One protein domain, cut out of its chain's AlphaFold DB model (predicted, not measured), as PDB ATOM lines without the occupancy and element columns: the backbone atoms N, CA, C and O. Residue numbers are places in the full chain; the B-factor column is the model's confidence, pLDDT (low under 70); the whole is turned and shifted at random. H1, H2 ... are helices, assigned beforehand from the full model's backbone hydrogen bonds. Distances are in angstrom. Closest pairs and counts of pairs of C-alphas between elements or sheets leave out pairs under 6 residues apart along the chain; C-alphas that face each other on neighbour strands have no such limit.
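What this domain is: This is residues 238 to 297 of the 377 residues of an uncharacterized protein of Stentor coeruleus (UniProt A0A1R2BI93). One long helix, H3, has a small head at its starting end, where the two short helices H1 and H2 lie over one side of it, and residues 284 to 297, of which 284 to 295 belong to H3, stick out as a free arm that makes the length of the whole. H2 folds back on the first turn of H3, and H1 makes a corner with H2 and comes near H3 farther along. The printed part has 60 residues with three named helices, H1, H2 and H3 along the chain, and no named strand; the class is all helix. The whole is loose, with a radius of gyration of the C-alphas of 14.1 A and spans of 48 by 20 by 16 A.

Where its parts are: H3, residues 269 to 295, runs 38.2 A from C-alpha 269 at (29.877, 30.205, 2.464) to C-alpha 295 at (66.075, 24.197, -8.256). H2, residues 256 to 261, is 8.8 A long. H1, residues 243 to 250, is 10.5 A long and begins at C-alpha 243, (44.440, 25.130, 7.203).

How they stand to each other: H3 touches H2 with residues 269 to 272 alone; their closest C-alphas, of Ile 272 and Tyr 256, are 6.5 A apart. H2 and H3 form a helical hairpin, opposite ways at a steep tilt of 43 degrees. H1 and H3 are close but not clearly touching, the closest C-alphas, of Phe 245 and Tyr 280, being 7.6 A apart. H1 and H2 touch only at the corner, about perpendicular at 76 degrees, with the C-alphas of Leu 250 and Tyr 258 closest at 5.4 A. Every O i to N i+4 pair is within hydrogen-bond range in H2, against 3 of 4 in H1 and 22 of 23 in H3.

The domain as a whole: The two C-alphas farthest apart, of Gly 263 and Val 297, are 47.9 A apart. Without residues 284 to 297 the body spans 25 by 18 by 16 A. The printed part has no cut; the link from H1 to H2 is tight and that from H2 to H3 short. Mean pLDDT of the printed part is 75.6, and residues 251, 253 and 287 to 297 are under 70.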
ATOM      1  N   LYS A 238      36.449  21.562   2.654       91.75
ATOM      2  CA  LYS A 238      35.764  20.731   1.652       91.75
ATOM      3  C   LYS A 238      36.212  21.021   0.213       91.75
ATOM      4  O   LYS A 238      36.188  20.123  -0.618       91.75
ATOM      5  N   GLU A 239      36.626  22.252  -0.080       88.25
ATOM      6  CA  GLU A 239      37.188  22.652  -1.381       88.25
ATOM      7  C   GLU A 239      38.716  22.414  -1.474       88.25
ATOM      8  O   GLU A 239      39.347  22.859  -2.436       88.25
ATOM      9  N   GLY A 240      39.315  21.717  -0.496       84.38
ATOM     10  CA  GLY A 240      40.714  21.271  -0.516       84.38
ATOM     11  C   GLY A 240      41.747  22.331  -0.120       84.38
ATOM     12  O   GLY A 240      42.911  22.227  -0.505       84.38
ATOM     13  N   ILE A 241      41.336  23.375   0.606       84.94
ATOM     14  CA  ILE A 241      42.223  24.467   1.027       84.94
ATOM     15  C   ILE A 241      42.933  24.092   2.336       84.94
ATOM     16  O   ILE A 241      42.294  23.673   3.299       84.94
ATOM     17  N   GLU A 242      44.256  24.274   2.385       83.12
ATOM     18  CA  GLU A 242      45.077  23.984   3.570       83.12
ATOM     19  C   GLU A 242      44.764  24.930   4.746       83.12
ATOM     20  O   GLU A 242      44.524  26.127   4.567       83.12
ATOM     21  N   GLU A 243      44.829  24.413   5.977       74.62
ATOM     22  CA  GLU A 243      44.440  25.130   7.203       74.62
ATOM     23  C   GLU A 243      45.228  26.430   7.426       74.62
ATOM     24  O   GLU A 243      44.662  27.464   7.791       74.62
ATOM     25  N   ASN A 244      46.520  26.422   7.091       76.56
ATOM     26  CA  ASN A 244      47.371  27.608   7.161       76.56
ATOM     27  C   ASN A 244      46.853  28.731   6.249       76.56
ATOM     28  O   ASN A 244      46.832  29.896   6.646       76.56
ATOM     29  N   PHE A 245      46.377  28.381   5.053       80.56
ATOM     30  CA  PHE A 245      45.799  29.333   4.106       80.56
ATOM     31  C   PHE A 245      44.411  29.807   4.543       80.56
ATOM     32  O   PHE A 245      44.058  30.967   4.367       80.56
ATOM     33  N   ILE A 246      43.616  28.938   5.163       78.19
ATOM     34  CA  ILE A 246      42.329  29.331   5.744       78.19
ATOM     35  C   ILE A 246      42.556  30.385   6.841       78.19
ATOM     36  O   ILE A 246      41.910  31.437   6.848       78.19
ATOM     37  N   SER A 247      43.517  30.142   7.734       74.38
ATOM     38  CA  SER A 247      43.786  31.006   8.887       74.38
ATOM     39  C   SER A 247      44.185  32.442   8.512       74.38
ATOM     40  O   SER A 247      43.775  33.383   9.201       74.38
ATOM     41  N   SER A 248      44.902  32.634   7.398       76.12
ATOM     42  CA  SER A 248      45.349  33.955   6.936       76.12
ATOM     43  C   SER A 248      44.216  34.813   6.365       76.12
ATOM     44  O   SER A 248      44.289  36.040   6.420       76.12
ATOM     45  N   TYR A 249      43.143  34.191   5.869       75.75
ATOM     46  CA  TYR A 249      42.021  34.891   5.242       75.75
ATOM     47  C   TYR A 249      40.812  35.086   6.168       75.75
ATOM     48  O   TYR A 249      40.027  36.005   5.941       75.75
ATOM     49  N   LEU A 250      40.652  34.277   7.222       73.31
ATOM     50  CA  LEU A 250      39.511  34.389   8.148       73.31
ATOM     51  C   LEU A 250      39.522  35.666   9.001       73.31
ATOM     52  O   LEU A 250      38.460  36.169   9.358       73.31
ATOM     53  N   ASN A 251      40.709  36.159   9.358       64.88
ATOM     54  CA  ASN A 251      40.874  37.287  10.283       64.88
ATOM     55  C   ASN A 251      41.297  38.589   9.591       64.88
ATOM     56  O   ASN A 251      41.419  39.605  10.263       64.88
ATOM     57  N   ASN A 252      41.546  38.555   8.283       72.75
ATOM     58  CA  ASN A 252      41.960  39.732   7.541       72.75
ATOM     59  C   ASN A 252      40.717  40.520   7.113       72.75
ATOM     60  O   ASN A 252      39.853  39.999   6.400       72.75
ATOM     61  N   GLU A 253      40.619  41.762   7.582       59.56
ATOM     62  CA  GLU A 253      39.581  42.683   7.134       59.56
ATOM     63  C   GLU A 253      39.706  42.839   5.605       59.56
ATOM     64  O   GLU A 253      40.772  42.631   5.035       59.56
ATOM     65  N   TYR A 254      38.610  43.110   4.897       70.56
ATOM     66  CA  TYR A 254      38.558  43.147   3.420       70.56
ATOM     67  C   TYR A 254      38.562  41.795   2.682       70.56
ATOM     68  O   TYR A 254      38.448  41.786   1.455       70.56
ATOM     69  N   THR A 255      38.602  40.645   3.363       79.44
ATOM     70  CA  THR A 255      38.412  39.354   2.677       79.44
ATOM     71  C   THR A 255      36.934  38.985   2.526       79.44
ATOM     72  O   THR A 255      36.067  39.385   3.316       79.44
ATOM     73  N   TYR A 256      36.635  38.156   1.520       82.19
ATOM     74  CA  TYR A 256      35.307  37.555   1.355       82.19
ATOM     75  C   TYR A 256      34.910  36.717   2.581       82.19
ATOM     76  O   TYR A 256      33.750  36.738   2.996       82.19
ATOM     77  N   CYS A 257      35.880  36.029   3.194       82.44
ATOM     78  CA  CYS A 257      35.683  35.224   4.396       82.44
ATOM     79  C   CYS A 257      35.293  36.092   5.596       82.44
ATOM     80  O   CYS A 257      34.279  35.820   6.237       82.44
ATOM     81  N   TYR A 258      36.040  37.169   5.858       83.56
ATOM     82  CA  TYR A 258      35.742  38.099   6.947       83.56
ATOM     83  C   TYR A 258      34.373  38.757   6.752       83.56
ATOM     84  O   TYR A 258      33.556  38.760   7.670       83.56
ATOM     85  N   SER A 259      34.071  39.214   5.532       82.56
ATOM     86  CA  SER A 259      32.787  39.848   5.186       82.56
ATOM     87  C   SER A 259      31.583  38.932   5.423       82.56
ATOM     88  O   SER A 259      30.524  39.396   5.839       82.56
ATOM     89  N   TYR A 260      31.732  37.627   5.190       85.88
ATOM     90  CA  TYR A 260      30.700  36.644   5.512       85.88
ATOM     91  C   TYR A 260      30.548  36.418   7.017       85.88
ATOM     92  O   TYR A 260      29.422  36.430   7.514       85.88
ATOM     93  N   ILE A 261      31.660  36.287   7.750       82.81
ATOM     94  CA  ILE A 261      31.657  36.091   9.208       82.81
ATOM     95  C   ILE A 261      30.880  37.219   9.895       82.81
ATOM     96  O   ILE A 261      29.948  36.941  10.647       82.81
ATOM     97  N   VAL A 262      31.170  38.475   9.542       83.56
ATOM     98  CA  VAL A 262      30.499  39.660  10.113       83.56
ATOM     99  C   VAL A 262      29.110  39.944   9.519       83.56
ATOM    100  O   VAL A 262      28.499  40.962   9.832       83.56
ATOM    101  N   GLY A 263      28.592  39.078   8.639       81.94
ATOM    102  CA  GLY A 263      27.249  39.213   8.064       81.94
ATOM    103  C   GLY A 263      27.070  40.306   7.019       81.94
ATOM    104  O   GLY A 263      25.938  40.680   6.732       81.94
ATOM    105  N   LYS A 264      28.163  40.819   6.449       84.88
ATOM    106  CA  LYS A 264      28.148  41.845   5.395       84.88
ATOM    107  C   LYS A 264      28.109  41.257   3.978       84.88
ATOM    108  O   LYS A 264      27.938  41.997   3.017       84.88
ATOM    109  N   SER A 265      28.276  39.942   3.830       85.75
ATOM    110  CA  SER A 265      28.205  39.252   2.539       85.75
ATOM    111  C   SER A 265      26.813  38.676   2.274       85.75
ATOM    112  O   SER A 265      26.263  37.977   3.120       85.75
ATOM    113  N   GLN A 266      26.293  38.887   1.063       83.00
ATOM    114  CA  GLN A 266      25.106  38.185   0.549       83.00
ATOM    115  C   GLN A 266      25.445  36.825  -0.089       83.00
ATOM    116  O   GLN A 266      24.556  36.053  -0.443       83.00
ATOM    117  N   GLN A 267      26.732  36.516  -0.277       85.69
ATOM    118  CA  GLN A 267      27.161  35.250  -0.865       85.69
ATOM    119  C   GLN A 267      27.204  34.148   0.196       85.69
ATOM    120  O   GLN A 267      27.698  34.361   1.301       85.69
ATOM    121  N   SER A 268      26.745  32.945  -0.159       90.00
ATOM    122  CA  SER A 268      26.833  31.780   0.724       90.00
ATOM    123  C   SER A 268      28.284  31.349   0.960       90.00
ATOM    124  O   SER A 268      29.137  31.503   0.077       90.00
ATOM    125  N   ALA A 269      28.554  30.731   2.117       87.44
ATOM    126  CA  ALA A 269      29.877  30.205   2.464       87.44
ATOM    127  C   ALA A 269      30.440  29.284   1.373       87.44
ATOM    128  O   ALA A 269      31.599  29.402   0.989       87.44
ATOM    129  N   ARG A 270      29.588  28.444   0.775       91.44
ATOM    130  CA  ARG A 270      29.959  27.569  -0.345       91.44
ATOM    131  C   ARG A 270      30.443  28.340  -1.578       91.44
ATOM    132  O   ARG A 270      31.400  27.921  -2.225       91.44
ATOM    133  N   LYS A 271      29.790  29.451  -1.940       91.31
ATOM    134  CA  LYS A 271      30.191  30.267  -3.101       91.31
ATOM    135  C   LYS A 271      31.519  30.978  -2.834       91.31
ATOM    136  O   LYS A 271      32.366  31.039  -3.724       91.31
ATOM    137  N   ILE A 272      31.716  31.445  -1.603       89.12
ATOM    138  CA  ILE A 272      32.966  32.066  -1.157       89.12
ATOM    139  C   ILE A 272      34.105  31.042  -1.155       89.12
ATOM    140  O   ILE A 272      35.153  31.318  -1.729       89.12
ATOM    141  N   ALA A 273      33.883  29.838  -0.623       90.62
ATOM    142  CA  ALA A 273      34.879  28.768  -0.602       90.62
ATOM    143  C   ALA A 273      35.356  28.375  -2.011       90.62
ATOM    144  O   ALA A 273      36.559  28.262  -2.237       90.62
ATOM    145  N   LYS A 274      34.452  28.289  -2.997       90.94
ATOM    146  CA  LYS A 274      34.824  28.062  -4.409       90.94
ATOM    147  C   LYS A 274      35.703  29.175  -4.983       90.94
ATOM    148  O   LYS A 274      36.633  28.907  -5.743       90.94
ATOM    149  N   THR A 275      35.419  30.432  -4.644       89.81
ATOM    150  CA  THR A 275      36.251  31.576  -5.054       89.81
ATOM    151  C   THR A 275      37.618  31.517  -4.378       89.81
ATOM    152  O   THR A 275      38.639  31.678  -5.047       89.81
ATOM    153  N   MET A 276      37.650  31.209  -3.082       89.69
ATOM    154  CA  MET A 276      38.887  31.061  -2.319       89.69
ATOM    155  C   MET A 276      39.739  29.889  -2.804       89.69
ATOM    156  O   MET A 276      40.953  30.029  -2.853       89.69
ATOM    157  N   SER A 277      39.137  28.783  -3.244       90.31
ATOM    158  CA  SER A 277      39.861  27.648  -3.828       90.31
ATOM    159  C   SER A 277      40.575  28.043  -5.128       90.31
ATOM    160  O   SER A 277      41.746  27.726  -5.331       90.31
ATOM    161  N   LYS A 278      39.941  28.872  -5.972       90.44
ATOM    162  CA  LYS A 278      40.604  29.435  -7.165       90.44
ATOM    163  C   LYS A 278      41.777  30.350  -6.807       90.44
ATOM    164  O   LYS A 278      42.795  30.322  -7.497       90.44
ATOM    165  N   ILE A 279      41.636  31.169  -5.763       87.06
ATOM    166  CA  ILE A 279      42.716  32.038  -5.263       87.06
ATOM    167  C   ILE A 279      43.857  31.177  -4.712       87.06
ATOM    168  O   ILE A 279      45.009  31.375  -5.089       87.06
ATOM    169  N   TYR A 280      43.523  30.159  -3.924       87.38
ATOM    170  CA  TYR A 280      44.460  29.209  -3.340       87.38
ATOM    171  C   TYR A 280      45.291  28.480  -4.401       87.38
ATOM    172  O   TYR A 280      46.518  28.510  -4.350       87.38
ATOM    173  N   ILE A 281      44.647  27.918  -5.429       87.00
ATOM    174  CA  ILE A 281      45.339  27.246  -6.541       87.00
ATOM    175  C   ILE A 281      46.256  28.225  -7.290       87.00
ATOM    176  O   ILE A 281      47.373  27.868  -7.659       87.00
ATOM    177  N   ARG A 282      45.814  29.470  -7.516       86.62
ATOM    178  CA  ARG A 282      46.644  30.494  -8.176       86.62
ATOM    179  C   ARG A 282      47.867  30.868  -7.343       86.62
ATOM    180  O   ARG A 282      48.942  31.041  -7.910       86.62
ATOM    181  N   GLU A 283      47.720  31.004  -6.031       82.06
ATOM    182  CA  GLU A 283      48.833  31.324  -5.133       82.06
ATOM    183  C   GLU A 283      49.798  30.153  -4.954       82.06
ATOM    184  O   GLU A 283      51.010  30.365  -4.955       82.06
ATOM    185  N   LYS A 284      49.284  28.922  -4.884       80.38
ATOM    186  CA  LYS A 284      50.107  27.710  -4.827       80.38
ATOM    187  C   LYS A 284      50.958  27.561  -6.093       80.38
ATOM    188  O   LYS A 284      52.176  27.481  -5.987       80.38
ATOM    189  N   LYS A 285      50.356  27.742  -7.276       74.31
ATOM    190  CA  LYS A 285      51.082  27.773  -8.561       74.31
ATOM    191  C   LYS A 285      52.119  28.897  -8.654       74.31
ATOM    192  O   LYS A 285      53.149  28.730  -9.298       74.31
ATOM    193  N   LYS A 286      51.868  30.060  -8.038       72.12
ATOM    194  CA  LYS A 286      52.865  31.145  -7.963       72.12
ATOM    195  C   LYS A 286      54.056  30.766  -7.084       72.12
ATOM    196  O   LYS A 286      55.173  31.121  -7.431       72.12
ATOM    197  N   LYS A 287      53.829  30.059  -5.974       61.09
ATOM    198  CA  LYS A 287      54.905  29.574  -5.097       61.09
ATOM    199  C   LYS A 287      55.702  28.438  -5.738       61.09
ATOM    200  O   LYS A 287      56.918  28.448  -5.641       61.09
ATOM    201  N   GLU A 288      55.044  27.532  -6.453       57.47
ATOM    202  CA  GLU A 288      55.701  26.442  -7.193       57.47
ATOM    203  C   GLU A 288      56.588  26.976  -8.330       57.47
ATOM    204  O   GLU A 288      57.737  26.564  -8.440       57.47
ATOM    205  N   LYS A 289      56.145  28.003  -9.073       52.69
ATOM    206  CA  LYS A 289      56.999  28.693 -10.061       52.69
ATOM    207  C   LYS A 289      58.219  29.392  -9.455       52.69
ATOM    208  O   LYS A 289      59.208  29.587 -10.145       52.69
ATOM    209  N   ILE A 290      58.149  29.811  -8.192       49.31
ATOM    210  CA  ILE A 290      59.300  30.388  -7.483       49.31
ATOM    211  C   ILE A 290      60.273  29.278  -7.063       49.31
ATOM    212  O   ILE A 290      61.470  29.526  -7.035       49.31
ATOM    213  N   ILE A 291      59.785  28.065  -6.789       46.59
ATOM    214  CA  ILE A 291      60.614  26.906  -6.427       46.59
ATOM    215  C   ILE A 291      61.302  26.311  -7.669       46.59
ATOM    216  O   ILE A 291      62.493  26.033  -7.603       46.59
ATOM    217  N   GLU A 292      60.633  26.247  -8.827       37.31
ATOM    218  CA  GLU A 292      61.271  25.829 -10.096       37.31
ATOM    219  C   GLU A 292      62.426  26.759 -10.520       37.31
ATOM    220  O   GLU A 292      63.401  26.302 -11.104       37.31
ATOM    221  N   ILE A 293      62.379  28.051 -10.165       44.22
ATOM    222  CA  ILE A 293      63.493  28.996 -10.392       44.22
ATOM    223  C   ILE A 293      64.648  28.768  -9.393       44.22
ATOM    224  O   ILE A 293      65.771  29.199  -9.638       44.22
ATOM    225  N   VAL A 294      64.400  28.101  -8.263       42.22
ATOM    226  CA  VAL A 294      65.403  27.848  -7.213       42.22
ATOM    227  C   VAL A 294      66.122  26.510  -7.424       42.22
ATOM    228  O   VAL A 294      67.311  26.422  -7.121       42.22
ATOM    229  N   ASP A 295      65.459  25.508  -8.005       31.86
ATOM    230  CA  ASP A 295      66.075  24.197  -8.256       31.86
ATOM    231  C   ASP A 295      67.028  24.189  -9.470       31.86
ATOM    232  O   ASP A 295      68.019  23.463  -9.450       31.86
ATOM    233  N   ASP A 296      66.842  25.076 -10.457       33.00
ATOM    234  CA  ASP A 296      67.758  25.214 -11.611       33.00
ATOM    235  C   ASP A 296      69.032  26.040 -11.290       33.00
ATOM    236  O   ASP A 296      69.954  26.169 -12.098       33.00
ATOM    237  N   VAL A 297      69.118  26.611 -10.080       39.78
ATOM    238  CA  VAL A 297      70.238  27.465  -9.631       39.78
ATOM    239  C   VAL A 297      71.210  26.716  -8.703       39.78
ATOM    240  O   VAL A 297      72.300  27.214  -8.410       39.78
TER     241      VAL A 297